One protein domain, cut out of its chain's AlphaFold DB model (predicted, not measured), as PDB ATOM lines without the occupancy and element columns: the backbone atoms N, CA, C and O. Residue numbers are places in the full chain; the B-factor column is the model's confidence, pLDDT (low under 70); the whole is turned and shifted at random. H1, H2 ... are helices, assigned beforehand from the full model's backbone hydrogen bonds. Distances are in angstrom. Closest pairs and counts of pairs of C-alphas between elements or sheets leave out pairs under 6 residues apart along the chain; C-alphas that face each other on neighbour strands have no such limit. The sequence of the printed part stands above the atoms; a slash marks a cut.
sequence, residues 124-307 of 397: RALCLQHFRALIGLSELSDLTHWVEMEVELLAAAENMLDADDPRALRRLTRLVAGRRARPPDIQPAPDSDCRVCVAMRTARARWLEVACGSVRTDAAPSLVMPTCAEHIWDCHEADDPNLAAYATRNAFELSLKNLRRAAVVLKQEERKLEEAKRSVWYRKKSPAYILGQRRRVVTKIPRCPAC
ATOM      1  N   ARG A 124     -44.645 -53.657  28.343       58.91
ATOM      2  CA  ARG A 124     -43.561 -52.767  28.777       58.91
ATOM      3  C   ARG A 124     -42.137 -53.322  28.604       58.91
ATOM      4  O   ARG A 124     -41.201 -52.746  29.152       58.91
ATOM      5  N   ALA A 125     -41.937 -54.443  27.904       69.44
ATOM      6  CA  ALA A 125     -40.679 -55.198  27.998       69.44
ATOM      7  C   ALA A 125     -40.068 -55.704  26.677       69.44
ATOM      8  O   ALA A 125     -39.089 -56.460  26.728       69.44
ATOM      9  N   LEU A 126     -40.587 -55.321  25.505       87.88
ATOM     10  CA  LEU A 126     -39.910 -55.650  24.248       87.88
ATOM     11  C   LEU A 126     -38.815 -54.624  23.960       87.88
ATOM     12  O   LEU A 126     -39.009 -53.428  24.109       87.88
ATOM     13  N   CYS A 127     -37.645 -55.097  23.530       91.56
ATOM     14  CA  CYS A 127     -36.706 -54.199  22.870       91.56
ATOM     15  C   CYS A 127     -37.206 -53.882  21.457       91.56
ATOM     16  O   CYS A 127     -37.965 -54.664  20.880       91.56
ATOM     17  N   LEU A 128     -36.707 -52.808  20.849       91.00
ATOM     18  CA  LEU A 128     -37.113 -52.368  19.512       91.00
ATOM     19  C   LEU A 128     -36.995 -53.459  18.443       91.00
ATOM     20  O   LEU A 128     -37.815 -53.532  17.529       91.00
ATOM     21  N   GLN A 129     -35.986 -54.328  18.542       90.25
ATOM     22  CA  GLN A 129     -35.843 -55.471  17.640       90.25
ATOM     23  C   GLN A 129     -37.025 -56.445  17.773       90.25
ATOM     24  O   GLN A 129     -37.618 -56.836  16.769       90.25
ATOM     25  N   HIS A 130     -37.393 -56.810  19.002       91.38
ATOM     26  CA  HIS A 130     -38.525 -57.699  19.257       91.38
ATOM     27  C   HIS A 130     -39.866 -57.033  18.953       91.38
ATOM     28  O   HIS A 130     -40.759 -57.700  18.438       91.38
ATOM     29  N   PHE A 131     -39.996 -55.729  19.198       92.62
ATOM     30  CA  PHE A 131     -41.162 -54.957  18.786       92.62
ATOM     31  C   PHE A 131     -41.331 -54.987  17.259       92.62
ATOM     32  O   PHE A 131     -42.390 -55.337  16.754       92.62
ATOM     33  N   ARG A 132     -40.269 -54.738  16.485       91.50
ATOM     34  CA  ARG A 132     -40.327 -54.834  15.013       91.50
ATOM     35  C   ARG A 132     -40.677 -56.243  14.529       91.50
ATOM     36  O   ARG A 132     -41.429 -56.384  13.566       91.50
ATOM     37  N   ALA A 133     -40.174 -57.279  15.198       90.38
ATOM     38  CA  ALA A 133     -40.558 -58.659  14.908       90.38
ATOM     39  C   ALA A 133     -42.045 -58.918  15.222       90.38
ATOM     40  O   ALA A 133     -42.736 -59.541  14.418       90.38
ATOM     41  N   LEU A 134     -42.567 -58.375  16.330       91.62
ATOM     42  CA  LEU A 134     -43.990 -58.424  16.679       91.62
ATOM     43  C   LEU A 134     -44.856 -57.757  15.599       91.62
ATOM     44  O   LEU A 134     -45.860 -58.326  15.182       91.62
ATOM     45  N   ILE A 135     -44.433 -56.599  15.087       92.56
ATOM     46  CA  ILE A 135     -45.094 -55.885  13.983       92.56
ATOM     47  C   ILE A 135     -45.134 -56.733  12.699       92.56
ATOM     48  O   ILE A 135     -46.113 -56.711  11.950       92.56
ATOM     49  N   GLY A 136     -44.100 -57.540  12.451       88.81
ATOM     50  CA  GLY A 136     -44.081 -58.518  11.359       88.81
ATOM     51  C   GLY A 136     -45.145 -59.619  11.483       88.81
ATOM     52  O   GLY A 136     -45.525 -60.210  10.474       88.81
ATOM     53  N   LEU A 137     -45.660 -59.856  12.691       87.25
ATOM     54  CA  LEU A 137     -46.677 -60.864  13.004       87.25
ATOM     55  C   LEU A 137     -48.066 -60.259  13.264       87.25
ATOM     56  O   LEU A 137     -49.046 -60.998  13.323       87.25
ATOM     57  N   SER A 138     -48.174 -58.936  13.422       86.12
ATOM     58  CA  SER A 138     -49.422 -58.274  13.811       86.12
ATOM     59  C   SER A 138     -50.436 -58.214  12.670       86.12
ATOM     60  O   SER A 138     -50.073 -58.057  11.502       86.12
ATOM     61  N   GLU A 139     -51.718 -58.275  13.003       87.81
ATOM     62  CA  GLU A 139     -52.796 -58.058  12.038       87.81
ATOM     63  C   GLU A 139     -52.949 -56.567  11.702       87.81
ATOM     64  O   GLU A 139     -52.365 -55.695  12.351       87.81
ATOM     65  N   LEU A 140     -53.718 -56.269  10.651       81.50
ATOM     66  CA  LEU A 140     -53.911 -54.899  10.169       81.50
ATOM     67  C   LEU A 140     -54.610 -54.003  11.201       81.50
ATOM     68  O   LEU A 140     -54.267 -52.828  11.288       81.50
ATOM     69  N   SER A 141     -55.563 -54.557  11.956       84.31
ATOM     70  CA  SER A 141     -56.364 -53.839  12.957       84.31
ATOM     71  C   SER A 141     -55.543 -53.326  14.132       84.31
ATOM     72  O   SER A 141     -55.867 -52.287  14.697       84.31
ATOM     73  N   ASP A 142     -54.479 -54.040  14.495       87.06
ATOM     74  CA  ASP A 142     -53.782 -53.782  15.753       87.06
ATOM     75  C   ASP A 142     -52.565 -52.865  15.568       87.06
ATOM     76  O   ASP A 142     -52.002 -52.357  16.535       87.06
ATOM     77  N   LEU A 143     -52.113 -52.673  14.324       90.19
ATOM     78  CA  LEU A 143     -50.808 -52.089  14.031       90.19
ATOM     79  C   LEU A 143     -50.649 -50.662  14.571       90.19
ATOM     80  O   LEU A 143     -49.642 -50.364  15.207       90.19
ATOM     81  N   THR A 144     -51.624 -49.788  14.312       92.94
ATOM     82  CA  THR A 144     -51.579 -48.386  14.755       92.94
ATOM     83  C   THR A 144     -51.536 -48.307  16.276       92.94
ATOM     84  O   THR A 144     -50.654 -47.650  16.821       92.94
ATOM     85  N   HIS A 145     -52.389 -49.085  16.949       90.06
ATOM     86  CA  HIS A 145     -52.416 -49.179  18.405       90.06
ATOM     87  C   HIS A 145     -51.070 -49.639  18.992       90.06
ATOM     88  O   HIS A 145     -50.563 -49.014  19.923       90.06
ATOM     89  N   TRP A 146     -50.444 -50.680  18.424       89.56
ATOM     90  CA  TRP A 146     -49.131 -51.150  18.891       89.56
ATOM     91  C   TRP A 146     -48.043 -50.086  18.764       89.56
ATOM     92  O   TRP A 146     -47.204 -49.958  19.653       89.56
ATOM     93  N   VAL A 147     -48.040 -49.330  17.664       92.94
ATOM     94  CA  VAL A 147     -47.049 -48.272  17.435       92.94
ATOM     95  C   VAL A 147     -47.249 -47.111  18.401       92.94
ATOM     96  O   VAL A 147     -46.265 -46.607  18.933       92.94
ATOM     97  N   GLU A 148     -48.487 -46.693  18.658       92.75
ATOM     98  CA  GLU A 148     -48.779 -45.638  19.634       92.75
ATOM     99  C   GLU A 148     -48.348 -46.025  21.046       92.75
ATOM    100  O   GLU A 148     -47.649 -45.260  21.705       92.75
ATOM    101  N   MET A 149     -48.684 -47.244  21.470       89.56
ATOM    102  CA  MET A 149     -48.293 -47.770  22.774       89.56
ATOM    103  C   MET A 149     -46.763 -47.811  22.939       89.56
ATOM    104  O   MET A 149     -46.241 -47.444  23.990       89.56
ATOM    105  N   GLU A 150     -46.025 -48.214  21.899       91.38
ATOM    106  CA  GLU A 150     -44.556 -48.203  21.924       91.38
ATOM    107  C   GLU A 150     -43.994 -46.770  21.954       91.38
ATOM    108  O   GLU A 150     -43.018 -46.504  22.655       91.38
ATOM    109  N   VAL A 151     -44.613 -45.821  21.240       93.50
ATOM    110  CA  VAL A 151     -44.241 -44.397  21.306       93.50
ATOM    111  C   VAL A 151     -44.427 -43.847  22.716       93.50
ATOM    112  O   VAL A 151     -43.542 -43.143  23.196       93.50
ATOM    113  N   GLU A 152     -45.539 -44.159  23.380       90.81
ATOM    114  CA  GLU A 152     -45.800 -43.746  24.763       90.81
ATOM    115  C   GLU A 152     -44.777 -44.343  25.735       90.81
ATOM    116  O   GLU A 152     -44.234 -43.629  26.578       90.81
ATOM    117  N   LEU A 153     -44.458 -45.633  25.584       88.12
ATOM    118  CA  LEU A 153     -43.450 -46.321  26.391       88.12
ATOM    119  C   LEU A 153     -42.075 -45.668  26.230       88.12
ATOM    120  O   LEU A 153     -41.421 -45.341  27.223       88.12
ATOM    121  N   LEU A 154     -41.640 -45.453  24.989       90.44
ATOM    122  CA  LEU A 154     -40.358 -44.816  24.712       90.44
ATOM    123  C   LEU A 154     -40.351 -43.368  25.203       90.44
ATOM    124  O   LEU A 154     -39.402 -42.982  25.867       90.44
ATOM    125  N   ALA A 155     -41.409 -42.587  24.985       91.75
ATOM    126  CA  ALA A 155     -41.502 -41.227  25.516       91.75
ATOM    127  C   ALA A 155     -41.428 -41.194  27.054       91.75
ATOM    128  O   ALA A 155     -40.794 -40.313  27.622       91.75
ATOM    129  N   ALA A 156     -41.999 -42.180  27.751       88.56
ATOM    130  CA  ALA A 156     -41.839 -42.295  29.200       88.56
ATOM    131  C   ALA A 156     -40.388 -42.623  29.609       88.56
ATOM    132  O   ALA A 156     -39.919 -42.143  30.642       88.56
ATOM    133  N   ALA A 157     -39.671 -43.413  28.802       88.25
ATOM    134  CA  ALA A 157     -38.256 -43.727  29.006       88.25
ATOM    135  C   ALA A 157     -37.312 -42.554  28.672       88.25
ATOM    136  O   ALA A 157     -36.192 -42.533  29.176       88.25
ATOM    137  N   GLU A 158     -37.752 -41.579  27.870       87.06
ATOM    138  CA  GLU A 158     -37.010 -40.349  27.542       87.06
ATOM    139  C   GLU A 158     -36.642 -39.585  28.823       87.06
ATOM    140  O   GLU A 158     -35.487 -39.228  29.008       87.06
ATOM    141  N   ASN A 159     -37.559 -39.506  29.793       82.31
ATOM    142  CA  ASN A 159     -37.312 -38.889  31.106       82.31
ATOM    143  C   ASN A 159     -36.228 -39.602  31.943       82.31
ATOM    144  O   ASN A 159     -35.776 -39.079  32.958       82.31
ATOM    145  N   MET A 160     -35.821 -40.822  31.569       75.38
ATOM    146  CA  MET A 160     -34.732 -41.541  32.240       75.38
ATOM    147  C   MET A 160     -33.344 -41.119  31.735       75.38
ATOM    148  O   MET A 160     -32.351 -41.550  32.320       75.38
ATOM    149  N   LEU A 161     -33.260 -40.343  30.648       73.19
ATOM    150  CA  LEU A 161     -32.000 -39.920  30.029       73.19
ATOM    151  C   LEU A 161     -31.280 -38.798  30.771       73.19
ATOM    152  O   LEU A 161     -30.055 -38.706  30.649       73.19
ATOM    153  N   ASP A 162     -32.030 -37.999  31.530       69.75
ATOM    154  CA  ASP A 162     -31.529 -36.827  32.258       69.75
ATOM    155  C   ASP A 162     -30.782 -37.201  33.542       69.75
ATOM    156  O   ASP A 162     -30.027 -36.407  34.095       69.75
ATOM    157  N   ALA A 163     -30.955 -38.437  34.014       63.72
ATOM    158  CA  ALA A 163     -30.112 -38.982  35.057       63.72
ATOM    159  C   ALA A 163     -28.834 -39.517  34.405       63.72
ATOM    160  O   ALA A 163     -28.894 -40.496  33.655       63.72
ATOM    161  N   ASP A 164     -27.671 -38.958  34.744       77.00
ATOM    162  CA  ASP A 164     -26.351 -39.561  34.488       77.00
ATOM    163  C   ASP A 164     -26.158 -40.857  35.323       77.00
ATOM    164  O   ASP A 164     -25.157 -41.072  36.003       77.00
ATOM    165  N   ASP A 165     -27.158 -41.745  35.305       87.38
ATOM    166  CA  ASP A 165     -27.210 -43.038  35.973       87.38
ATOM    167  C   ASP A 165     -26.794 -44.147  34.984       87.38
ATOM    168  O   ASP A 165     -27.550 -44.504  34.067       87.38
ATOM    169  N   PRO A 166     -25.645 -44.815  35.199       87.12
ATOM    170  CA  PRO A 166     -25.211 -45.947  34.381       87.12
ATOM    171  C   PRO A 166     -26.225 -47.105  34.318       87.12
ATOM    172  O   PRO A 166     -26.200 -47.928  33.396       87.12
ATOM    173  N   ARG A 167     -27.118 -47.243  35.310       88.62
ATOM    174  CA  ARG A 167     -28.204 -48.239  35.275       88.62
ATOM    175  C   ARG A 167     -29.324 -47.807  34.330       88.62
ATOM    176  O   ARG A 167     -29.870 -48.676  33.644       88.62
ATOM    177  N   ALA A 168     -29.665 -46.521  34.273       89.56
ATOM    178  CA  ALA A 168     -30.597 -45.970  33.290       89.56
ATOM    179  C   ALA A 168     -30.067 -46.176  31.864       89.56
ATOM    180  O   ALA A 168     -30.750 -46.812  31.060       89.56
ATOM    181  N   LEU A 169     -28.804 -45.817  31.602       89.44
ATOM    182  CA  LEU A 169     -28.174 -46.018  30.294       89.44
ATOM    183  C   LEU A 169     -28.212 -47.486  29.844       89.44
ATOM    184  O   LEU A 169     -28.614 -47.796  28.723       89.44
ATOM    185  N   ARG A 170     -27.858 -48.430  30.728       89.19
ATOM    186  CA  ARG A 170     -27.917 -49.869  30.409       89.19
ATOM    187  C   ARG A 170     -29.335 -50.378  30.164       89.19
ATOM    188  O   ARG A 170     -29.515 -51.290  29.353       89.19
ATOM    189  N   ARG A 171     -30.341 -49.849  30.870       89.81
ATOM    190  CA  ARG A 171     -31.753 -50.178  30.610       89.81
ATOM    191  C   ARG A 171     -32.167 -49.681  29.231       89.81
ATOM    192  O   ARG A 171     -32.708 -50.473  28.464       89.81
ATOM    193  N   LEU A 172     -31.814 -48.446  28.894       91.81
ATOM    194  CA  LEU A 172     -32.097 -47.866  27.588       91.81
ATOM    195  C   LEU A 172     -31.390 -48.614  26.458       91.81
ATOM    196  O   LEU A 172     -32.011 -48.957  25.459       91.81
ATOM    197  N   THR A 173     -30.126 -48.982  26.663       92.50
ATOM    198  CA  THR A 173     -29.361 -49.804  25.716       92.50
ATOM    199  C   THR A 173     -30.084 -51.118  25.444       92.50
ATOM    200  O   THR A 173     -30.254 -51.513  24.297       92.50
ATOM    201  N   ARG A 174     -30.586 -51.790  26.489       91.94
ATOM    202  CA  ARG A 174     -31.364 -53.026  26.321       91.94
ATOM    203  C   ARG A 174     -32.689 -52.801  25.605       91.94
ATOM    204  O   ARG A 174     -33.137 -53.710  24.912       91.94
ATOM    205  N   LEU A 175     -33.304 -51.637  25.777       91.81
ATOM    206  CA  LEU A 175     -34.531 -51.265  25.083       91.81
ATOM    207  C   LEU A 175     -34.272 -51.061  23.584       91.81
ATOM    208  O   LEU A 175     -35.007 -51.603  22.765       91.81
ATOM    209  N   VAL A 176     -33.190 -50.378  23.203       92.62
ATOM    210  CA  VAL A 176     -32.911 -50.080  21.785       92.62
ATOM    211  C   VAL A 176     -32.178 -51.199  21.047       92.62
ATOM    212  O   VAL A 176     -32.545 -51.551  19.929       92.62
ATOM    213  N   ALA A 177     -31.173 -51.792  21.684       91.12
ATOM    214  CA  ALA A 177     -30.259 -52.768  21.093       91.12
ATOM    215  C   ALA A 177     -30.547 -54.208  21.548       91.12
ATOM    216  O   ALA A 177     -29.811 -55.133  21.209       91.12
ATOM    217  N   GLY A 178     -31.588 -54.427  22.358       90.94
ATOM    218  CA  GLY A 178     -31.819 -55.732  22.967       90.94
ATOM    219  C   GLY A 178     -30.690 -56.127  23.917       90.94
ATOM    220  O   GLY A 178     -29.846 -55.328  24.315       90.94
ATOM    221  N   ARG A 179     -30.653 -57.395  24.323       84.81
ATOM    222  CA  ARG A 179     -29.505 -57.913  25.076       84.81
ATOM    223  C   ARG A 179     -28.445 -58.358  24.079       84.81
ATOM    224  O   ARG A 179     -28.750 -59.205  23.249       84.81
ATOM    225  N   ARG A 180     -27.190 -57.920  24.248       77.56
ATOM    226  CA  ARG A 180     -26.071 -58.568  23.550       77.56
ATOM    227  C   ARG A 180     -26.088 -60.057  23.893       77.56
ATOM    228  O   ARG A 180     -26.004 -60.421  25.080       77.56
ATOM    229  N   ALA A 181     -26.223 -60.903  22.878       67.25
ATOM    230  CA  ALA A 181     -25.737 -62.265  22.957       67.25
ATOM    231  C   ALA A 181     -24.217 -62.129  22.951       67.25
ATOM    232  O   ALA A 181     -23.623 -61.951  21.896       67.25
ATOM    233  N   ARG A 182     -23.595 -62.073  24.135       62.44
ATOM    234  CA  ARG A 182     -22.136 -62.130  24.204       62.44
ATOM    235  C   ARG A 182     -21.778 -63.522  23.680       62.44
ATOM    236  O   ARG A 182     -22.195 -64.484  24.335       62.44
ATOM    237  N   PRO A 183     -21.128 -63.654  22.508       60.22
ATOM    238  CA  PRO A 183     -20.605 -64.952  22.131       60.22
ATOM    239  C   PRO A 183     -19.689 -65.429  23.265       60.22
ATOM    240  O   PRO A 183     -19.142 -64.591  23.989       60.22
ATOM    241  N   PRO A 184     -19.539 -66.746  23.484       55.75
ATOM    242  CA  PRO A 184     -18.456 -67.226  24.340       55.75
ATOM    243  C   PRO A 184     -17.154 -66.519  23.928       55.75
ATOM    244  O   PRO A 184     -17.023 -66.167  22.752       55.75
ATOM    245  N   ASP A 185     -16.229 -66.280  24.870       54.78
ATOM    246  CA  ASP A 185     -14.902 -65.679  24.615       54.78
ATOM    247  C   ASP A 185     -14.025 -66.630  23.772       54.78
ATOM    248  O   ASP A 185     -12.907 -66.992  24.111       54.78
ATOM    249  N   ILE A 186     -14.551 -67.067  22.637       51.06
ATOM    250  CA  ILE A 186     -13.828 -67.688  21.554       51.06
ATOM    251  C   ILE A 186     -13.243 -66.510  20.825       51.06
ATOM    252  O   ILE A 186     -13.936 -65.845  20.044       51.06
ATOM    253  N   GLN A 187     -12.001 -66.182  21.177       53.09
ATOM    254  CA  GLN A 187     -11.184 -65.314  20.347       53.09
ATOM    255  C   GLN A 187     -11.406 -65.741  18.891       53.09
ATOM    256  O   GLN A 187     -11.451 -66.948  18.629       53.09
ATOM    257  N   PRO A 188     -11.654 -64.789  17.968       52.16
ATOM    258  CA  PRO A 188     -11.708 -65.166  16.564       52.16
ATOM    259  C   PRO A 188     -10.426 -65.950  16.310       52.16
ATOM    260  O   PRO A 188      -9.387 -65.532  16.828       52.16
ATOM    261  N   ALA A 189     -10.521 -67.107  15.644       52.25
ATOM    262  CA  ALA A 189      -9.343 -67.930  15.411       52.25
ATOM    263  C   ALA A 189      -8.227 -66.988  14.933       52.25
ATOM    264  O   ALA A 189      -8.464 -66.270  13.950       52.25
ATOM    265  N   PRO A 190      -7.099 -66.888  15.665       47.50
ATOM    266  CA  PRO A 190      -6.071 -65.880  15.401       47.50
ATOM    267  C   PRO A 190      -5.547 -65.935  13.955       47.50
ATOM    268  O   PRO A 190      -5.021 -64.944  13.462       47.50
ATOM    269  N   ASP A 191      -5.844 -67.031  13.249       54.28
ATOM    270  CA  ASP A 191      -5.402 -67.356  11.898       54.28
ATOM    271  C   ASP A 191      -6.524 -67.301  10.840       54.28
ATOM    272  O   ASP A 191      -6.476 -68.021   9.837       54.28
ATOM    273  N   SER A 192      -7.602 -66.527  11.037       63.78
ATOM    274  CA  SER A 192      -8.542 -66.297   9.929       63.78
ATOM    275  C   SER A 192      -7.882 -65.368   8.891       63.78
ATOM    276  O   SER A 192      -8.193 -64.176   8.827       63.78
ATOM    277  N   ASP A 193      -6.983 -65.910   8.068       82.81
ATOM    278  CA  ASP A 193      -6.187 -65.195   7.051       82.81
ATOM    279  C   ASP A 193      -7.028 -64.667   5.873       82.81
ATOM    280  O   ASP A 193      -6.510 -64.169   4.872       82.81
ATOM    281  N   CYS A 194      -8.360 -64.739   5.973       90.81
ATOM    282  CA  CYS A 194      -9.255 -64.159   4.990       90.81
ATOM    283  C   CYS A 194      -9.060 -62.637   4.947       90.81
ATOM    284  O   CYS A 194      -9.538 -61.897   5.814       90.81
ATOM    285  N   ARG A 195      -8.411 -62.166   3.878       92.38
ATOM    286  CA  ARG A 195      -8.130 -60.745   3.618       92.38
ATOM    287  C   ARG A 195      -9.365 -59.848   3.731       92.38
ATOM    288  O   ARG A 195      -9.252 -58.711   4.182       92.38
ATOM    289  N   VAL A 196     -10.543 -60.350   3.354       93.12
ATOM    290  CA  VAL A 196     -11.802 -59.593   3.438       93.12
ATOM    291  C   VAL A 196     -12.250 -59.421   4.894       93.12
ATOM    292  O   VAL A 196     -12.541 -58.298   5.301       93.12
ATOM    293  N   CYS A 197     -12.207 -60.482   5.711       91.25
ATOM    294  CA  CYS A 197     -12.477 -60.386   7.152       91.25
ATOM    295  C   CYS A 197     -11.511 -59.409   7.838       91.25
ATOM    296  O   CYS A 197     -11.925 -58.613   8.679       91.25
ATOM    297  N   VAL A 198     -10.222 -59.445   7.470       91.56
ATOM    298  CA  VAL A 198      -9.215 -58.504   7.988       91.56
ATOM    299  C   VAL A 198      -9.597 -57.065   7.640       91.56
ATOM    300  O   VAL A 198      -9.685 -56.236   8.543       91.56
ATOM    301  N   ALA A 199      -9.908 -56.782   6.372       94.31
ATOM    302  CA  ALA A 199     -10.313 -55.449   5.932       94.31
ATOM    303  C   ALA A 199     -11.568 -54.940   6.664       94.31
ATOM    304  O   ALA A 199     -11.599 -53.791   7.100       94.31
ATOM    305  N   MET A 200     -12.576 -55.798   6.857       93.62
ATOM    306  CA  MET A 200     -13.793 -55.459   7.601       93.62
ATOM    307  C   MET A 200     -13.510 -55.159   9.077       93.62
ATOM    308  O   MET A 200     -14.015 -54.167   9.602       93.62
ATOM    309  N   ARG A 201     -12.664 -55.958   9.746       91.31
ATOM    310  CA  ARG A 201     -12.242 -55.696  11.135       91.31
ATOM    311  C   ARG A 201     -11.475 -54.381  11.256       91.31
ATOM    312  O   ARG A 201     -11.760 -53.596  12.156       91.31
ATOM    313  N   THR A 202     -10.546 -54.108  10.337       93.25
ATOM    314  CA  THR A 202      -9.816 -52.832  10.292       93.25
ATOM    315  C   THR A 202     -10.766 -51.655  10.077       93.25
ATOM    316  O   THR A 202     -10.632 -50.635  10.746       93.25
ATOM    317  N   ALA A 203     -11.747 -51.789   9.183       95.62
ATOM    318  CA  ALA A 203     -12.748 -50.754   8.943       95.62
ATOM    319  C   ALA A 203     -13.625 -50.500  10.176       95.62
ATOM    320  O   ALA A 203     -13.861 -49.348  10.524       95.62
ATOM    321  N   ARG A 204     -14.051 -51.554  10.882       94.44
ATOM    322  CA  ARG A 204     -14.777 -51.426  12.154       94.44
ATOM    323  C   ARG A 204     -13.955 -50.684  13.208       94.44
ATOM    324  O   ARG A 204     -14.476 -49.767  13.830       94.44
ATOM    325  N   ALA A 205     -12.682 -51.048  13.382       94.94
ATOM    326  CA  ALA A 205     -11.789 -50.380  14.330       94.94
ATOM    327  C   ALA A 205     -11.620 -48.889  13.994       94.94
ATOM    328  O   ALA A 205     -11.838 -48.039  14.851       94.94
ATOM    329  N   ARG A 206     -11.354 -48.565  12.720       96.88
ATOM    330  CA  ARG A 206     -11.258 -47.177  12.239       96.88
ATOM    331  C   ARG A 206     -12.555 -46.398  12.430       96.88
ATOM    332  O   ARG A 206     -12.522 -45.245  12.842       96.88
ATOM    333  N   TRP A 207     -13.703 -47.009  12.144       97.38
ATOM    334  CA  TRP A 207     -14.997 -46.381  12.402       97.38
ATOM    335  C   TRP A 207     -15.171 -46.064  13.892       97.38
ATOM    336  O   TRP A 207     -15.613 -44.966  14.223       97.38
ATOM    337  N   LEU A 208     -14.793 -46.983  14.785       97.06
ATOM    338  CA  LEU A 208     -14.904 -46.780  16.229       97.06
ATOM    339  C   LEU A 208     -13.979 -45.652  16.718       97.06
ATOM    340  O   LEU A 208     -14.403 -44.831  17.528       97.06
ATOM    341  N   GLU A 209     -12.758 -45.568  16.183       97.00
ATOM    342  CA  GLU A 209     -11.828 -44.454  16.422       97.00
ATOM    343  C   GLU A 209     -12.430 -43.112  15.980       97.00
ATOM    344  O   GLU A 209     -12.420 -42.149  16.746       97.00
ATOM    345  N   VAL A 210     -13.014 -43.055  14.777       97.50
ATOM    346  CA  VAL A 210     -13.692 -41.855  14.261       97.50
ATOM    347  C   VAL A 210     -14.891 -41.487  15.131       97.50
ATOM    348  O   VAL A 210     -15.040 -40.326  15.501       97.50
ATOM    349  N   ALA A 211     -15.726 -42.457  15.507       97.56
ATOM    350  CA  ALA A 211     -16.889 -42.231  16.358       97.56
ATOM    351  C   ALA A 211     -16.484 -41.680  17.736       97.56
ATOM    352  O   ALA A 211     -17.085 -40.721  18.222       97.56
ATOM    353  N   CYS A 212     -15.430 -42.239  18.333       97.38
ATOM    354  CA  CYS A 212     -14.836 -41.750  19.574       97.38
ATOM    355  C   CYS A 212     -14.308 -40.313  19.418       97.38
ATOM    356  O   CYS A 212     -14.647 -39.436  20.215       97.38
ATOM    357  N   GLY A 213     -13.550 -40.040  18.350       97.25
ATOM    358  CA  GLY A 213     -13.050 -38.703  18.027       97.25
ATOM    359  C   GLY A 213     -14.169 -37.671  17.853       97.25
ATOM    360  O   GLY A 213     -14.094 -36.588  18.433       97.25
ATOM    361  N   SER A 214     -15.237 -38.016  17.128       97.44
ATOM    362  CA  SER A 214     -16.401 -37.146  16.921       97.44
ATOM    363  C   SER A 214     -17.149 -36.834  18.214       97.44
ATOM    364  O   SER A 214     -17.597 -35.706  18.380       97.44
ATOM    365  N   VAL A 215     -17.271 -37.788  19.144       97.06
ATOM    366  CA  VAL A 215     -17.898 -37.532  20.455       97.06
ATOM    367  C   VAL A 215     -17.022 -36.616  21.311       97.06
ATOM    368  O   VAL A 215     -17.534 -35.685  21.923       97.06
ATOM    369  N   ARG A 216     -15.700 -36.826  21.329       96.69
ATOM    370  CA  ARG A 216     -14.765 -36.003  22.123       96.69
ATOM    371  C   ARG A 216     -14.656 -34.560  21.639       96.69
ATOM    372  O   ARG A 216     -14.399 -33.669  22.439       96.69
ATOM    373  N   THR A 217     -14.804 -34.349  20.336       96.94
ATOM    374  CA  THR A 217     -14.666 -33.033  19.692       96.94
ATOM    375  C   THR A 217     -16.005 -32.365  19.383       96.94
ATOM    376  O   THR A 217     -16.009 -31.260  18.852       96.94
ATOM    377  N   ASP A 218     -17.125 -33.039  19.668       95.69
ATOM    378  CA  ASP A 218     -18.483 -32.663  19.241       95.69
ATOM    379  C   ASP A 218     -18.608 -32.391  17.720       95.69
ATOM    380  O   ASP A 218     -19.478 -31.664  17.237       95.69
ATOM    381  N   ALA A 219     -17.731 -33.004  16.917       94.69
ATOM    382  CA  ALA A 219     -17.686 -32.837  15.469       94.69
ATOM    383  C   ALA A 219     -18.729 -33.730  14.777       94.69
ATOM    384  O   ALA A 219     -18.419 -34.814  14.272       94.69
ATOM    385  N   ALA A 220     -19.980 -33.264  14.775       93.12
ATOM    386  CA  ALA A 220     -21.139 -33.921  14.158       93.12
ATOM    387  C   ALA A 220     -21.309 -35.427  14.504       93.12
ATOM    388  O   ALA A 220     -21.512 -36.247  13.601       93.12
ATOM    389  N   PRO A 221     -21.269 -35.822  15.794       92.69
ATOM    390  CA  PRO A 221     -21.280 -37.231  16.199       92.69
ATOM    391  C   PRO A 221     -22.484 -38.031  15.676       92.69
ATOM    392  O   PRO A 221     -22.340 -39.204  15.328       92.69
ATOM    393  N   SER A 222     -23.651 -37.403  15.506       94.00
ATOM    394  CA  SER A 222     -24.861 -38.046  14.967       94.00
ATOM    395  C   SER A 222     -24.701 -38.660  13.565       94.00
ATOM    396  O   SER A 222     -25.428 -39.599  13.238       94.00
ATOM    397  N   LEU A 223     -23.746 -38.192  12.748       95.69
ATOM    398  CA  LEU A 223     -23.494 -38.726  11.401       95.69
ATOM    399  C   LEU A 223     -22.755 -40.070  11.409       95.69
ATOM    400  O   LEU A 223     -22.879 -40.845  10.462       95.69
ATOM    401  N   VAL A 224     -21.988 -40.347  12.464       96.81
ATOM    402  CA  VAL A 224     -21.154 -41.554  12.579       96.81
ATOM    403  C   VAL A 224     -21.703 -42.559  13.590       96.81
ATOM    404  O   VAL A 224     -21.250 -43.703  13.623       96.81
ATOM    405  N   MET A 225     -22.699 -42.166  14.388       97.50
ATOM    406  CA  MET A 225     -23.283 -43.030  15.406       97.50
ATOM    407  C   MET A 225     -24.038 -44.233  14.833       97.50
ATOM    408  O   MET A 225     -24.765 -44.118  13.842       97.50
ATOM    409  N   PRO A 226     -23.950 -45.393  15.503       96.75
ATOM    410  CA  PRO A 226     -24.606 -46.598  15.039       96.75
ATOM    411  C   PRO A 226     -26.117 -46.554  15.282       96.75
ATOM    412  O   PRO A 226     -26.609 -45.977  16.252       96.75
ATOM    413  N   THR A 227     -26.865 -47.231  14.412       95.06
ATOM    414  CA  THR A 227     -28.327 -47.382  14.526       95.06
ATOM    415  C   THR A 227     -28.760 -48.834  14.728       95.06
ATOM    416  O   THR A 227     -29.932 -49.100  15.003       95.06
ATOM    417  N   CYS A 228     -27.832 -49.790  14.592       93.69
ATOM    418  CA  CYS A 228     -28.093 -51.210  14.802       93.69
ATOM    419  C   CYS A 228     -27.553 -51.689  16.153       93.69
ATOM    420  O   CYS A 228     -26.588 -51.151  16.689       93.69
ATOM    421  N   ALA A 229     -28.187 -52.732  16.688       91.94
ATOM    422  CA  ALA A 229     -27.885 -53.274  18.008       91.94
ATOM    423  C   ALA A 229     -26.408 -53.646  18.195       91.94
ATOM    424  O   ALA A 229     -25.828 -53.345  19.230       91.94
ATOM    425  N   GLU A 230     -25.817 -54.292  17.193       89.94
ATOM    426  CA  GLU A 230     -24.431 -54.763  17.198       89.94
ATOM    427  C   GLU A 230     -23.441 -53.625  17.452       89.94
ATOM    428  O   GLU A 230     -22.769 -53.611  18.477       89.94
ATOM    429  N   HIS A 231     -23.454 -52.606  16.597       94.56
ATOM    430  CA  HIS A 231     -22.509 -51.500  16.702       94.56
ATOM    431  C   HIS A 231     -22.808 -50.555  17.874       94.56
ATOM    432  O   HIS A 231     -21.900 -49.899  18.371       94.56
ATOM    433  N   ILE A 232     -24.051 -50.513  18.378       95.69
ATOM    434  CA  ILE A 232     -24.331 -49.864  19.670       95.69
ATOM    435  C   ILE A 232     -23.568 -50.586  20.781       95.69
ATOM    436  O   ILE A 232     -22.958 -49.939  21.626       95.69
ATOM    437  N   TRP A 233     -23.576 -51.919  20.792       93.62
ATOM    438  CA  TRP A 233     -22.838 -52.677  21.797       93.62
ATOM    439  C   TRP A 233     -21.318 -52.553  21.645       93.62
ATOM    440  O   TRP A 233     -20.617 -52.610  22.651       93.62
ATOM    441  N   ASP A 234     -20.805 -52.312  20.444       93.19
ATOM    442  CA  ASP A 234     -19.381 -52.012  20.239       93.19
ATOM    443  C   ASP A 234     -18.962 -50.709  20.896       93.19
ATOM    444  O   ASP A 234     -17.934 -50.658  21.562       93.19
ATOM    445  N   CYS A 235     -19.803 -49.679  20.800       95.62
ATOM    446  CA  CYS A 235     -19.603 -48.437  21.537       95.62
ATOM    447  C   CYS A 235     -19.588 -48.655  23.060       95.62
ATOM    448  O   CYS A 235     -18.906 -47.918  23.759       95.62
ATOM    449  N   HIS A 236     -20.310 -49.658  23.580       93.38
ATOM    450  CA  HIS A 236     -20.275 -50.035  25.007       93.38
ATOM    451  C   HIS A 236     -19.032 -50.833  25.409       93.38
ATOM    452  O   HIS A 236     -18.717 -50.888  26.593       93.38
ATOM    453  N   GLU A 237     -18.377 -51.500  24.460       91.75
ATOM    454  CA  GLU A 237     -17.139 -52.253  24.698       91.75
ATOM    455  C   GLU A 237     -15.880 -51.423  24.448       91.75
ATOM    456  O   GLU A 237     -14.792 -51.834  24.847       91.75
ATOM    457  N   ALA A 238     -16.024 -50.257  23.820       92.38
ATOM    458  CA  ALA A 238     -14.966 -49.268  23.732       92.38
ATOM    459  C   ALA A 238     -14.598 -48.735  25.126       92.38
ATOM    460  O   ALA A 238     -15.459 -48.579  25.993       92.38
ATOM    461  N   ASP A 239     -13.329 -48.372  25.313       91.38
ATOM    462  CA  ASP A 239     -12.812 -47.757  26.545       91.38
ATOM    463  C   ASP A 239     -13.187 -46.260  26.651       91.38
ATOM    464  O   ASP A 239     -12.382 -45.403  27.006       91.38
ATOM    465  N   ASP A 240     -14.418 -45.915  26.254       93.69
ATOM    466  CA  ASP A 240     -14.953 -44.554  26.275       93.69
ATOM    467  C   ASP A 240     -16.441 -44.567  26.688       93.69
ATOM    468  O   ASP A 240     -17.324 -44.857  25.871       93.69
ATOM    469  N   PRO A 241     -16.768 -44.253  27.958       91.94
ATOM    470  CA  PRO A 241     -18.149 -44.284  28.440       91.94
ATOM    471  C   PRO A 241     -19.043 -43.228  27.773       91.94
ATOM    472  O   PRO A 241     -20.257 -43.434  27.677       91.94
ATOM    473  N   ASN A 242     -18.469 -42.127  27.271       95.12
ATOM    474  CA  ASN A 242     -19.230 -41.089  26.573       95.12
ATOM    475  C   ASN A 242     -19.696 -41.588  25.205       95.12
ATOM    476  O   ASN A 242     -20.826 -41.311  24.804       95.12
ATOM    477  N   LEU A 243     -18.871 -42.388  24.523       96.25
ATOM    478  CA  LEU A 243     -19.251 -43.022  23.263       96.25
ATOM    479  C   LEU A 243     -20.455 -43.959  23.449       96.25
ATOM    480  O   LEU A 243     -21.420 -43.887  22.687       96.25
ATOM    481  N   ALA A 244     -20.442 -44.795  24.492       94.50
ATOM    482  CA  ALA A 244     -21.555 -45.685  24.826       94.50
ATOM    483  C   ALA A 244     -22.855 -44.914  25.120       94.50
ATOM    484  O   ALA A 244     -23.938 -45.279  24.636       94.50
ATOM    485  N   ALA A 245     -22.747 -43.835  25.903       94.31
ATOM    486  CA  ALA A 245     -23.863 -42.962  26.244       94.31
ATOM    487  C   ALA A 245     -24.456 -42.294  24.998       94.31
ATOM    488  O   ALA A 245     -25.662 -42.402  24.756       94.31
ATOM    489  N   TYR A 246     -23.604 -41.679  24.175       96.06
ATOM    490  CA  TYR A 246     -24.013 -40.975  22.967       96.06
ATOM    491  C   TYR A 246     -24.638 -41.930  21.941       96.06
ATOM    492  O   TYR A 246     -25.735 -41.668  21.448       96.06
ATOM    493  N   ALA A 247     -24.013 -43.081  21.670       96.38
ATOM    494  CA  ALA A 247     -24.547 -44.078  20.739       96.38
ATOM    495  C   ALA A 247     -25.943 -44.568  21.158       96.38
ATOM    496  O   ALA A 247     -26.846 -44.690  20.328       96.38
ATOM    497  N   THR A 248     -26.143 -44.803  22.460       95.25
ATOM    498  CA  THR A 248     -27.437 -45.242  23.002       95.25
ATOM    499  C   THR A 248     -28.499 -44.150  22.893       95.25
ATOM    500  O   THR A 248     -29.605 -44.438  22.431       95.25
ATOM    501  N   ARG A 249     -28.169 -42.913  23.294       95.06
ATOM    502  CA  ARG A 249     -29.058 -41.742  23.205       95.06
ATOM    503  C   ARG A 249     -29.479 -41.490  21.758       95.06
ATOM    504  O   ARG A 249     -30.669 -41.511  21.461       95.06
ATOM    505  N   ASN A 250     -28.517 -41.417  20.840       95.56
ATOM    506  CA  ASN A 250     -28.779 -41.227  19.414       95.56
ATOM    507  C   ASN A 250     -29.684 -42.330  18.831       95.56
ATOM    508  O   ASN A 250     -30.664 -42.040  18.142       95.56
ATOM    509  N   ALA A 251     -29.400 -43.605  19.124       94.94
ATOM    510  CA  ALA A 251     -30.219 -44.716  18.639       94.94
ATOM    511  C   ALA A 251     -31.653 -44.684  19.196       94.94
ATOM    512  O   ALA A 251     -32.607 -45.008  18.478       94.94
ATOM    513  N   PHE A 252     -31.807 -44.290  20.462       94.88
ATOM    514  CA  PHE A 252     -33.100 -44.113  21.110       94.88
ATOM    515  C   PHE A 252     -33.899 -42.969  20.481       94.88
ATOM    516  O   PHE A 252     -35.005 -43.207  19.991       94.88
ATOM    517  N   GLU A 253     -33.327 -41.767  20.417       94.69
ATOM    518  CA  GLU A 253     -33.969 -40.570  19.862       94.69
ATOM    519  C   GLU A 253     -34.412 -40.796  18.417       94.69
ATOM    520  O   GLU A 253     -35.553 -40.505  18.040       94.69
ATOM    521  N   LEU A 254     -33.538 -41.388  17.600       95.19
ATOM    522  CA  LEU A 254     -33.840 -41.704  16.210       95.19
ATOM    523  C   LEU A 254     -34.986 -42.714  16.094       95.19
ATOM    524  O   LEU A 254     -35.860 -42.572  15.234       95.19
ATOM    525  N   SER A 255     -35.006 -43.725  16.960       94.12
ATOM    526  CA  SER A 255     -36.064 -44.736  16.972       94.12
ATOM    527  C   SER A 255     -37.406 -44.154  17.406       94.12
ATOM    528  O   SER A 255     -38.404 -44.373  16.720       94.12
ATOM    529  N   LEU A 256     -37.424 -43.353  18.473       94.94
ATOM    530  CA  LEU A 256     -38.615 -42.655  18.954       94.94
ATOM    531  C   LEU A 256     -39.161 -41.693  17.891       94.94
ATOM    532  O   LEU A 256     -40.348 -41.726  17.567       94.94
ATOM    533  N   LYS A 257     -38.292 -40.891  17.268       95.69
ATOM    534  CA  LYS A 257     -38.654 -39.987  16.165       95.69
ATOM    535  C   LYS A 257     -39.266 -40.740  14.983       95.69
ATOM    536  O   LYS A 257     -40.261 -40.284  14.416       95.69
ATOM    537  N   ASN A 258     -38.697 -41.883  14.606       94.94
ATOM    538  CA  ASN A 258     -39.219 -42.701  13.512       94.94
ATOM    539  C   ASN A 258     -40.569 -43.336  13.859       94.94
ATOM    540  O   ASN A 258     -41.464 -43.320  13.018       94.94
ATOM    541  N   LEU A 259     -40.754 -43.820  15.088       94.62
ATOM    542  CA  LEU A 259     -42.030 -44.381  15.534       94.62
ATOM    543  C   LEU A 259     -43.125 -43.311  15.648       94.62
ATOM    544  O   LEU A 259     -44.234 -43.541  15.173       94.62
ATOM    545  N   ARG A 260     -42.810 -42.106  16.150       96.75
ATOM    546  CA  ARG A 260     -43.732 -40.951  16.141       96.75
ATOM    547  C   ARG A 260     -44.188 -40.624  14.714       96.75
ATOM    548  O   ARG A 260     -45.381 -40.471  14.458       96.75
ATOM    549  N   ARG A 261     -43.253 -40.575  13.756       97.00
ATOM    550  CA  ARG A 261     -43.572 -40.378  12.329       97.00
ATOM    551  C   ARG A 261     -44.432 -41.513  11.774       97.00
ATOM    552  O   ARG A 261     -45.402 -41.238  11.073       97.00
ATOM    553  N   ALA A 262     -44.104 -42.763  12.098       95.81
ATOM    554  CA  ALA A 262     -44.867 -43.925  11.665       95.81
ATOM    555  C   ALA A 262     -46.310 -43.879  12.184       95.81
ATOM    556  O   ALA A 262     -47.229 -44.051  11.392       95.81
ATOM    557  N   ALA A 263     -46.523 -43.558  13.464       96.25
ATOM    558  CA  ALA A 263     -47.856 -43.415  14.055       96.25
ATOM    559  C   ALA A 263     -48.714 -42.384  13.301       96.25
ATOM    560  O   ALA A 263     -49.864 -42.654  12.956       96.25
ATOM    561  N   VAL A 264     -48.138 -41.217  12.984       97.31
ATOM    562  CA  VAL A 264     -48.830 -40.167  12.217       97.31
ATOM    563  C   VAL A 264     -49.197 -40.654  10.814       97.31
ATOM    564  O   VAL A 264     -50.337 -40.471  10.384       97.31
ATOM    565  N   VAL A 265     -48.261 -41.291  10.104       96.81
ATOM    566  CA  VAL A 265     -48.503 -41.817   8.752       96.81
ATOM    567  C   VAL A 265     -49.589 -42.893   8.768       96.81
ATOM    568  O   VAL A 265     -50.510 -42.824   7.958       96.81
ATOM    569  N   LEU A 266     -49.537 -43.838   9.708       95.88
ATOM    570  CA  LEU A 266     -50.527 -44.911   9.825       95.88
ATOM    571  C   LEU A 266     -51.940 -44.365  10.061       95.88
ATOM    572  O   LEU A 266     -52.860 -44.747   9.338       95.88
ATOM    573  N   LYS A 267     -52.106 -43.401  10.977       96.19
ATOM    574  CA  LYS A 267     -53.394 -42.721  11.204       96.19
ATOM    575  C   LYS A 267     -53.920 -42.028   9.952       96.19
ATOM    576  O   LYS A 267     -55.108 -42.099   9.636       96.19
ATOM    577  N   GLN A 268     -53.042 -41.337   9.224       96.00
ATOM    578  CA  GLN A 268     -53.420 -40.671   7.980       96.00
ATOM    579  C   GLN A 268     -53.831 -41.678   6.901       96.00
ATOM    580  O   GLN A 268     -54.793 -41.430   6.177       96.00
ATOM    581  N   GLU A 269     -53.130 -42.808   6.787       94.56
ATOM    582  CA  GLU A 269     -53.477 -43.884   5.855       94.56
ATOM    583  C   GLU A 269     -54.790 -44.578   6.222       94.56
ATOM    584  O   GLU A 269     -55.552 -44.938   5.328       94.56
ATOM    585  N   GLU A 270     -55.082 -44.761   7.510       93.81
ATOM    586  CA  GLU A 270     -56.376 -45.259   7.987       93.81
ATOM    587  C   GLU A 270     -57.506 -44.320   7.609       93.81
ATOM    588  O   GLU A 270     -58.460 -44.753   6.964       93.81
ATOM    589  N   ARG A 271     -57.360 -43.024   7.899       94.75
ATOM    590  CA  ARG A 271     -58.357 -42.021   7.523       94.75
ATOM    591  C   ARG A 271     -58.585 -41.989   6.011       94.75
ATOM    592  O   ARG A 271     -59.727 -42.071   5.571       94.75
ATOM    593  N   LYS A 272     -57.509 -41.955   5.213       93.56
ATOM    594  CA  LYS A 272     -57.591 -41.994   3.741       93.56
ATOM    595  C   LYS A 272     -58.266 -43.267   3.234       93.56
ATOM    596  O   LYS A 272     -58.978 -43.217   2.239       93.56
ATOM    597  N   LEU A 273     -58.030 -44.410   3.879       91.12
ATOM    598  CA  LEU A 273     -58.667 -45.669   3.505       91.12
ATOM    599  C   LEU A 273     -60.169 -45.650   3.818       91.12
ATOM    600  O   LEU A 273     -60.952 -46.085   2.979       91.12
ATOM    601  N   GLU A 274     -60.575 -45.131   4.978       92.94
ATOM    602  CA  GLU A 274     -61.991 -44.982   5.340       92.94
ATOM    603  C   GLU A 274     -62.721 -43.977   4.441       92.94
ATOM    604  O   GLU A 274     -63.835 -44.245   3.995       92.94
ATOM    605  N   GLU A 275     -62.084 -42.857   4.102       94.56
ATOM    606  CA  GLU A 275     -62.596 -41.901   3.113       94.56
ATOM    607  C   GLU A 275     -62.722 -42.552   1.730       94.56
ATOM    608  O   GLU A 275     -63.769 -42.458   1.088       94.56
ATOM    609  N   ALA A 276     -61.688 -43.275   1.285       92.62
ATOM    610  CA  ALA A 276     -61.692 -43.952  -0.004       92.62
ATOM    611  C   ALA A 276     -62.802 -45.003  -0.088       92.62
ATOM    612  O   ALA A 276     -63.467 -45.057  -1.112       92.62
ATOM    613  N   LYS A 277     -63.059 -45.778   0.976       93.69
ATOM    614  CA  LYS A 277     -64.154 -46.767   1.031       93.69
ATOM    615  C   LYS A 277     -65.544 -46.161   0.802       93.69
ATOM    616  O   LYS A 277     -66.444 -46.892   0.401       93.69
ATOM    617  N   ARG A 278     -65.730 -44.858   1.052       94.94
ATOM    618  CA  ARG A 278     -66.992 -44.137   0.797       94.94
ATOM    619  C   ARG A 278     -67.136 -43.670  -0.654       94.94
ATOM    620  O   ARG A 278     -68.225 -43.283  -1.060       94.94
ATOM    621  N   SER A 279     -66.054 -43.675  -1.431       93.88
ATOM    622  CA  SER A 279     -66.069 -43.262  -2.834       93.88
ATOM    623  C   SER A 279     -66.633 -44.360  -3.732       93.88
ATOM    624  O   SER A 279     -66.254 -45.526  -3.620       93.88
ATOM    625  N   VAL A 280     -67.458 -43.971  -4.706       90.75
ATOM    626  CA  VAL A 280     -67.975 -44.866  -5.761       90.75
ATOM    627  C   VAL A 280     -66.836 -45.471  -6.599       90.75
ATOM    628  O   VAL A 280     -66.959 -46.570  -7.130       90.75
ATOM    629  N   TRP A 281     -65.686 -44.794  -6.663       88.94
ATOM    630  CA  TRP A 281     -64.504 -45.229  -7.417       88.94
ATOM    631  C   TRP A 281     -63.544 -46.113  -6.609       88.94
ATOM    632  O   TRP A 281     -62.423 -46.385  -7.050       88.94
ATOM    633  N   TYR A 282     -63.940 -46.550  -5.413       90.88
ATOM    634  CA  TYR A 282     -63.084 -47.361  -4.561       90.88
ATOM    635  C   TYR A 282     -62.782 -48.725  -5.182       90.88
ATOM    636  O   TYR A 282     -63.650 -49.586  -5.320       90.88
ATOM    637  N   ARG A 283     -61.503 -48.969  -5.474       90.12
ATOM    638  CA  ARG A 283     -61.003 -50.306  -5.795       90.12
ATOM    639  C   ARG A 283     -60.386 -50.926  -4.550       90.12
ATOM    640  O   ARG A 283     -59.375 -50.440  -4.039       90.12
ATOM    641  N   LYS A 284     -60.989 -52.017  -4.074       90.81
ATOM    642  CA  LYS A 284     -60.511 -52.761  -2.906       90.81
ATOM    643  C   LYS A 284     -59.099 -53.287  -3.166       90.81
ATOM    644  O   LYS A 284     -58.894 -54.161  -4.003       90.81
ATOM    645  N   LYS A 285     -58.118 -52.764  -2.428       92.50
ATOM    646  CA  LYS A 285     -56.755 -53.310  -2.415       92.50
ATOM    647  C   LYS A 285     -56.716 -54.592  -1.579       92.50
ATOM    648  O   LYS A 285     -57.478 -54.739  -0.623       92.50
ATOM    649  N   SER A 286     -55.803 -55.502  -1.921       93.12
ATOM    650  CA  SER A 286     -55.562 -56.706  -1.118       93.12
ATOM    651  C   SER A 286     -55.143 -56.325   0.313       93.12
ATOM    652  O   SER A 286     -54.237 -55.498   0.468       93.12
ATOM    653  N   PRO A 287     -55.737 -56.926   1.365       90.19
ATOM    654  CA  PRO A 287     -55.325 -56.690   2.750       90.19
ATOM    655  C   PRO A 287     -53.832 -56.944   2.985       90.19
ATOM    656  O   PRO A 287     -53.184 -56.175   3.692       90.19
ATOM    657  N   ALA A 288     -53.263 -57.963   2.332       91.00
ATOM    658  CA  ALA A 288     -51.842 -58.289   2.433       91.00
ATOM    659  C   ALA A 288     -50.947 -57.167   1.878       91.00
ATOM    660  O   ALA A 288     -49.907 -56.857   2.457       91.00
ATOM    661  N   TYR A 289     -51.375 -56.513   0.793       92.81
ATOM    662  CA  TYR A 289     -50.658 -55.376   0.217       92.81
ATOM    663  C   TYR A 289     -50.655 -54.172   1.169       92.81
ATOM    664  O   TYR A 289     -49.594 -53.613   1.444       92.81
ATOM    665  N   ILE A 290     -51.823 -53.810   1.715       91.38
ATOM    666  CA  ILE A 290     -51.953 -52.694   2.670       91.38
ATOM    667  C   ILE A 290     -51.106 -52.968   3.917       91.38
ATOM    668  O   ILE A 290     -50.326 -52.117   4.341       91.38
ATOM    669  N   LEU A 291     -51.216 -54.176   4.475       91.50
ATOM    670  CA  LEU A 291     -50.445 -54.593   5.643       91.50
ATOM    671  C   LEU A 291     -48.937 -54.545   5.370       91.50
ATOM    672  O   LEU A 291     -48.180 -54.046   6.199       91.50
ATOM    673  N   GLY A 292     -48.498 -55.000   4.193       93.06
ATOM    674  CA  GLY A 292     -47.103 -54.923   3.770       93.06
ATOM    675  C   GLY A 292     -46.579 -53.485   3.702       93.06
ATOM    676  O   GLY A 292     -45.484 -53.216   4.197       93.06
ATOM    677  N   GLN A 293     -47.356 -52.549   3.147       93.81
ATOM    678  CA  GLN A 293     -46.984 -51.128   3.108       93.81
ATOM    679  C   GLN A 293     -46.879 -50.529   4.511       93.81
ATOM    680  O   GLN A 293     -45.856 -49.935   4.849       93.81
ATOM    681  N   ARG A 294     -47.887 -50.756   5.354       94.12
ATOM    682  CA  ARG A 294     -47.911 -50.224   6.717       94.12
ATOM    683  C   ARG A 294     -46.796 -50.784   7.594       94.12
ATOM    684  O   ARG A 294     -46.120 -50.028   8.287       94.12
ATOM    685  N   ARG A 295     -46.526 -52.092   7.516       94.00
ATOM    686  CA  ARG A 295     -45.388 -52.710   8.214       94.00
ATOM    687  C   ARG A 295     -44.071 -52.064   7.796       94.00
ATOM    688  O   ARG A 295     -43.274 -51.753   8.671       94.00
ATOM    689  N   ARG A 296     -43.864 -51.785   6.500       94.12
ATOM    690  CA  ARG A 296     -42.653 -51.091   6.016       94.12
ATOM    691  C   ARG A 296     -42.485 -49.701   6.626       94.12
ATOM    692  O   ARG A 296     -41.352 -49.323   6.894       94.12
ATOM    693  N   VAL A 297     -43.563 -48.951   6.858       94.12
ATOM    694  CA  VAL A 297     -43.489 -47.629   7.512       94.12
ATOM    695  C   VAL A 297     -42.917 -47.748   8.929       94.12
ATOM    696  O   VAL A 297     -42.078 -46.940   9.317       94.12
ATOM    697  N   VAL A 298     -43.317 -48.781   9.674       92.50
ATOM    698  CA  VAL A 298     -42.886 -49.016  11.064       92.50
ATOM    699  C   VAL A 298     -41.495 -49.645  11.145       92.50
ATOM    700  O   VAL A 298     -40.687 -49.293  12.003       92.50
ATOM    701  N   THR A 299     -41.198 -50.599  10.263       90.94
ATOM    702  CA  THR A 299     -39.960 -51.389  10.316       90.94
ATOM    703  C   THR A 299     -38.807 -50.768   9.538       90.94
ATOM    704  O   THR A 299     -37.711 -51.323   9.558       90.94
ATOM    705  N   LYS A 300     -39.002 -49.623   8.872       90.06
ATOM    706  CA  LYS A 300     -37.922 -48.919   8.173       90.06
ATOM    707  C   LYS A 300     -36.889 -48.407   9.178       90.06
ATOM    708  O   LYS A 300     -37.126 -47.443   9.901       90.06
ATOM    709  N   ILE A 301     -35.721 -49.041   9.184       85.00
ATOM    710  CA  ILE A 301     -34.562 -48.620   9.971       85.00
ATOM    711  C   ILE A 301     -33.620 -47.848   9.038       85.00
ATOM    712  O   ILE A 301     -33.370 -48.315   7.921       85.00
ATOM    713  N   PRO A 302     -33.103 -46.675   9.443       89.56
ATOM    714  CA  PRO A 302     -32.007 -46.045   8.722       89.56
ATOM    715  C   PRO A 302     -30.804 -46.988   8.685       89.56
ATOM    716  O   PRO A 302     -30.554 -47.729   9.639       89.56
ATOM    717  N   ARG A 303     -30.059 -46.966   7.580       93.19
ATOM    718  CA  ARG A 303     -28.829 -47.751   7.479       93.19
ATOM    719  C   ARG A 303     -27.868 -47.322   8.588       93.19
ATOM    720  O   ARG A 303     -27.826 -46.154   8.961       93.19
ATOM    721  N   CYS A 304     -27.166 -48.293   9.158       96.19
ATOM    722  CA  CYS A 304     -26.194 -48.033  10.210       96.19
ATOM    723  C   CYS A 304     -24.881 -47.565   9.563       96.19
ATOM    724  O   CYS A 304     -24.341 -48.332   8.762       96.19
ATOM    725  N   PRO A 305     -24.346 -46.380   9.919       96.50
ATOM    726  CA  PRO A 305     -23.091 -45.872   9.355       96.50
ATOM    727  C   PRO A 305     -21.925 -46.858   9.491       96.50
ATOM    728  O   PRO A 305     -21.161 -47.058   8.549       96.50
ATOM    729  N   ALA A 306     -21.837 -47.558  10.626       95.50
ATOM    730  CA  ALA A 306     -20.833 -48.594  10.855       95.50
ATOM    731  C   ALA A 306     -20.964 -49.767   9.865       95.50
ATOM    732  O   ALA A 306     -19.988 -50.172   9.234       95.50
ATOM    733  N   CYS A 307     -22.191 -50.271   9.665       95.06
ATOM    734  CA  CYS A 307     -22.461 -51.336   8.697       95.06
ATOM    735  C   CYS A 307     -22.113 -50.903   7.268       95.06
ATOM    736  O   CYS A 307     -21.601 -51.714   6.501       95.06
TER     737      CYS A 307
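AT A GLANCE: This is residues 124 to 307 of the 397 residues of an uncharacterized protein of Betaproteobacteria bacterium (UniProt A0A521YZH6). One long helix, H6, makes the spine of an elongated, loosely packed helical body, with shorter helices laid along it and H4 crossing near its first end. H2 and H7 pack on the same stretch of H6, with H1 next to them, while H3 and H5 pack nearer to the first end of H6; residues 183 to 199, the latter part of a long link and the first residues of H4, stick out. The printed part has 184 residues with seven named helices, H1 to H7 in chain order, and no named strand; the class is all helix. The whole is loose, with a radius of gyration of the C-alphas of 19.9 A, and spans 67 by 42 by 32 A.

HOW THE PARTS SIT: H1, residues 128 to 137, is followed by a tight link and H2, residues 143 to 158. H1 and H2 are close but not clearly touching, with Ile 135 and Leu 143 as the closest C-alphas at 6.9 A, and run opposite ways at a shallow tilt of 9 degrees. H3, residues 166 to 177, touches H1 only at their ends, where the closest C-alphas, of Leu 128 and Val 176, are 5.3 A apart. H4, residues 195 to 217, is apart from H1, H2 and H3. H5, residues 229 to 237, touches residues 173 to 177 of H3 alone; the closest C-alphas, of Ala 177 and Ala 229, are 3.9 A apart. H6, residues 241 to 277, is the hub, touching five other helices. H5 and H6 form a helical hairpin at a shallow tilt of 19 degrees, with the closest C-alphas, of His 236 and Ala 244, 4.5 A apart. H4 touches H6 with residues 211 to 215 alone, about perpendicular at 84 degrees; the closest C-alphas, of Cys 212 and Leu 243, are 5.9 A apart. H3 touches residues 245 to 255 of H6 alone at a steep tilt of 44 degrees, with the C-alphas of Thr 173 and Thr 248 closest at 5.6 A. H2 touches residues 256 to 267 of H6 alone, opposite ways at a shallow tilt of 30 degrees, with the C-alphas of Val 147 and Ala 263 closest at 6.0 A. H7, residues 287 to 299, forms a helical hairpin with H6 at a shallow tilt of 26 degrees; the closest C-alphas, of Ala 262 and Val 298, are 5.5 A apart. H7 also touches H1 with residues 295 to 299 alone, opposite ways at 2 degrees, a shallow tilt, with the C-alphas of Arg 132 and Thr 299 closest at 5.8 A. H1, H2, H3, H6 and H7 form a bundle, a group of helices set together. In all seven helices every O i to N i+4 pair is within hydrogen-bond range.

IN THESE COORDINATES: From first to last C-alpha, H1 measures 14.4 A, H2 22.6 A, H3 15.8 A, H4 32.7 A, H5 12.7 A, H6 53.6 A and H7 17.9 A. H1 begins at C-alpha 128, (-37.113, -52.368, 19.512). H6 begins at C-alpha 241, (-18.149, -44.284, 28.440), and ends at C-alpha 277, (-64.154, -46.767, 1.031). H7 ends at C-alpha 299, (-39.960, -51.389, 10.316).

THE WHOLE: The two C-alphas farthest apart, of Asp 191 and Val 280, are 68.8 A from each other. The printed part has no cut. The links from H3 to H4, with 17 residues, and from H4 to H5, with 11 residues, are long. Without residues 183 to 199, which stand free, the body spans 63 by 33 by 30 A. The mean pLDDT of the printed part is 89.4; residues 124 to 125, 162 to 163 and 181 to 192 are under 70.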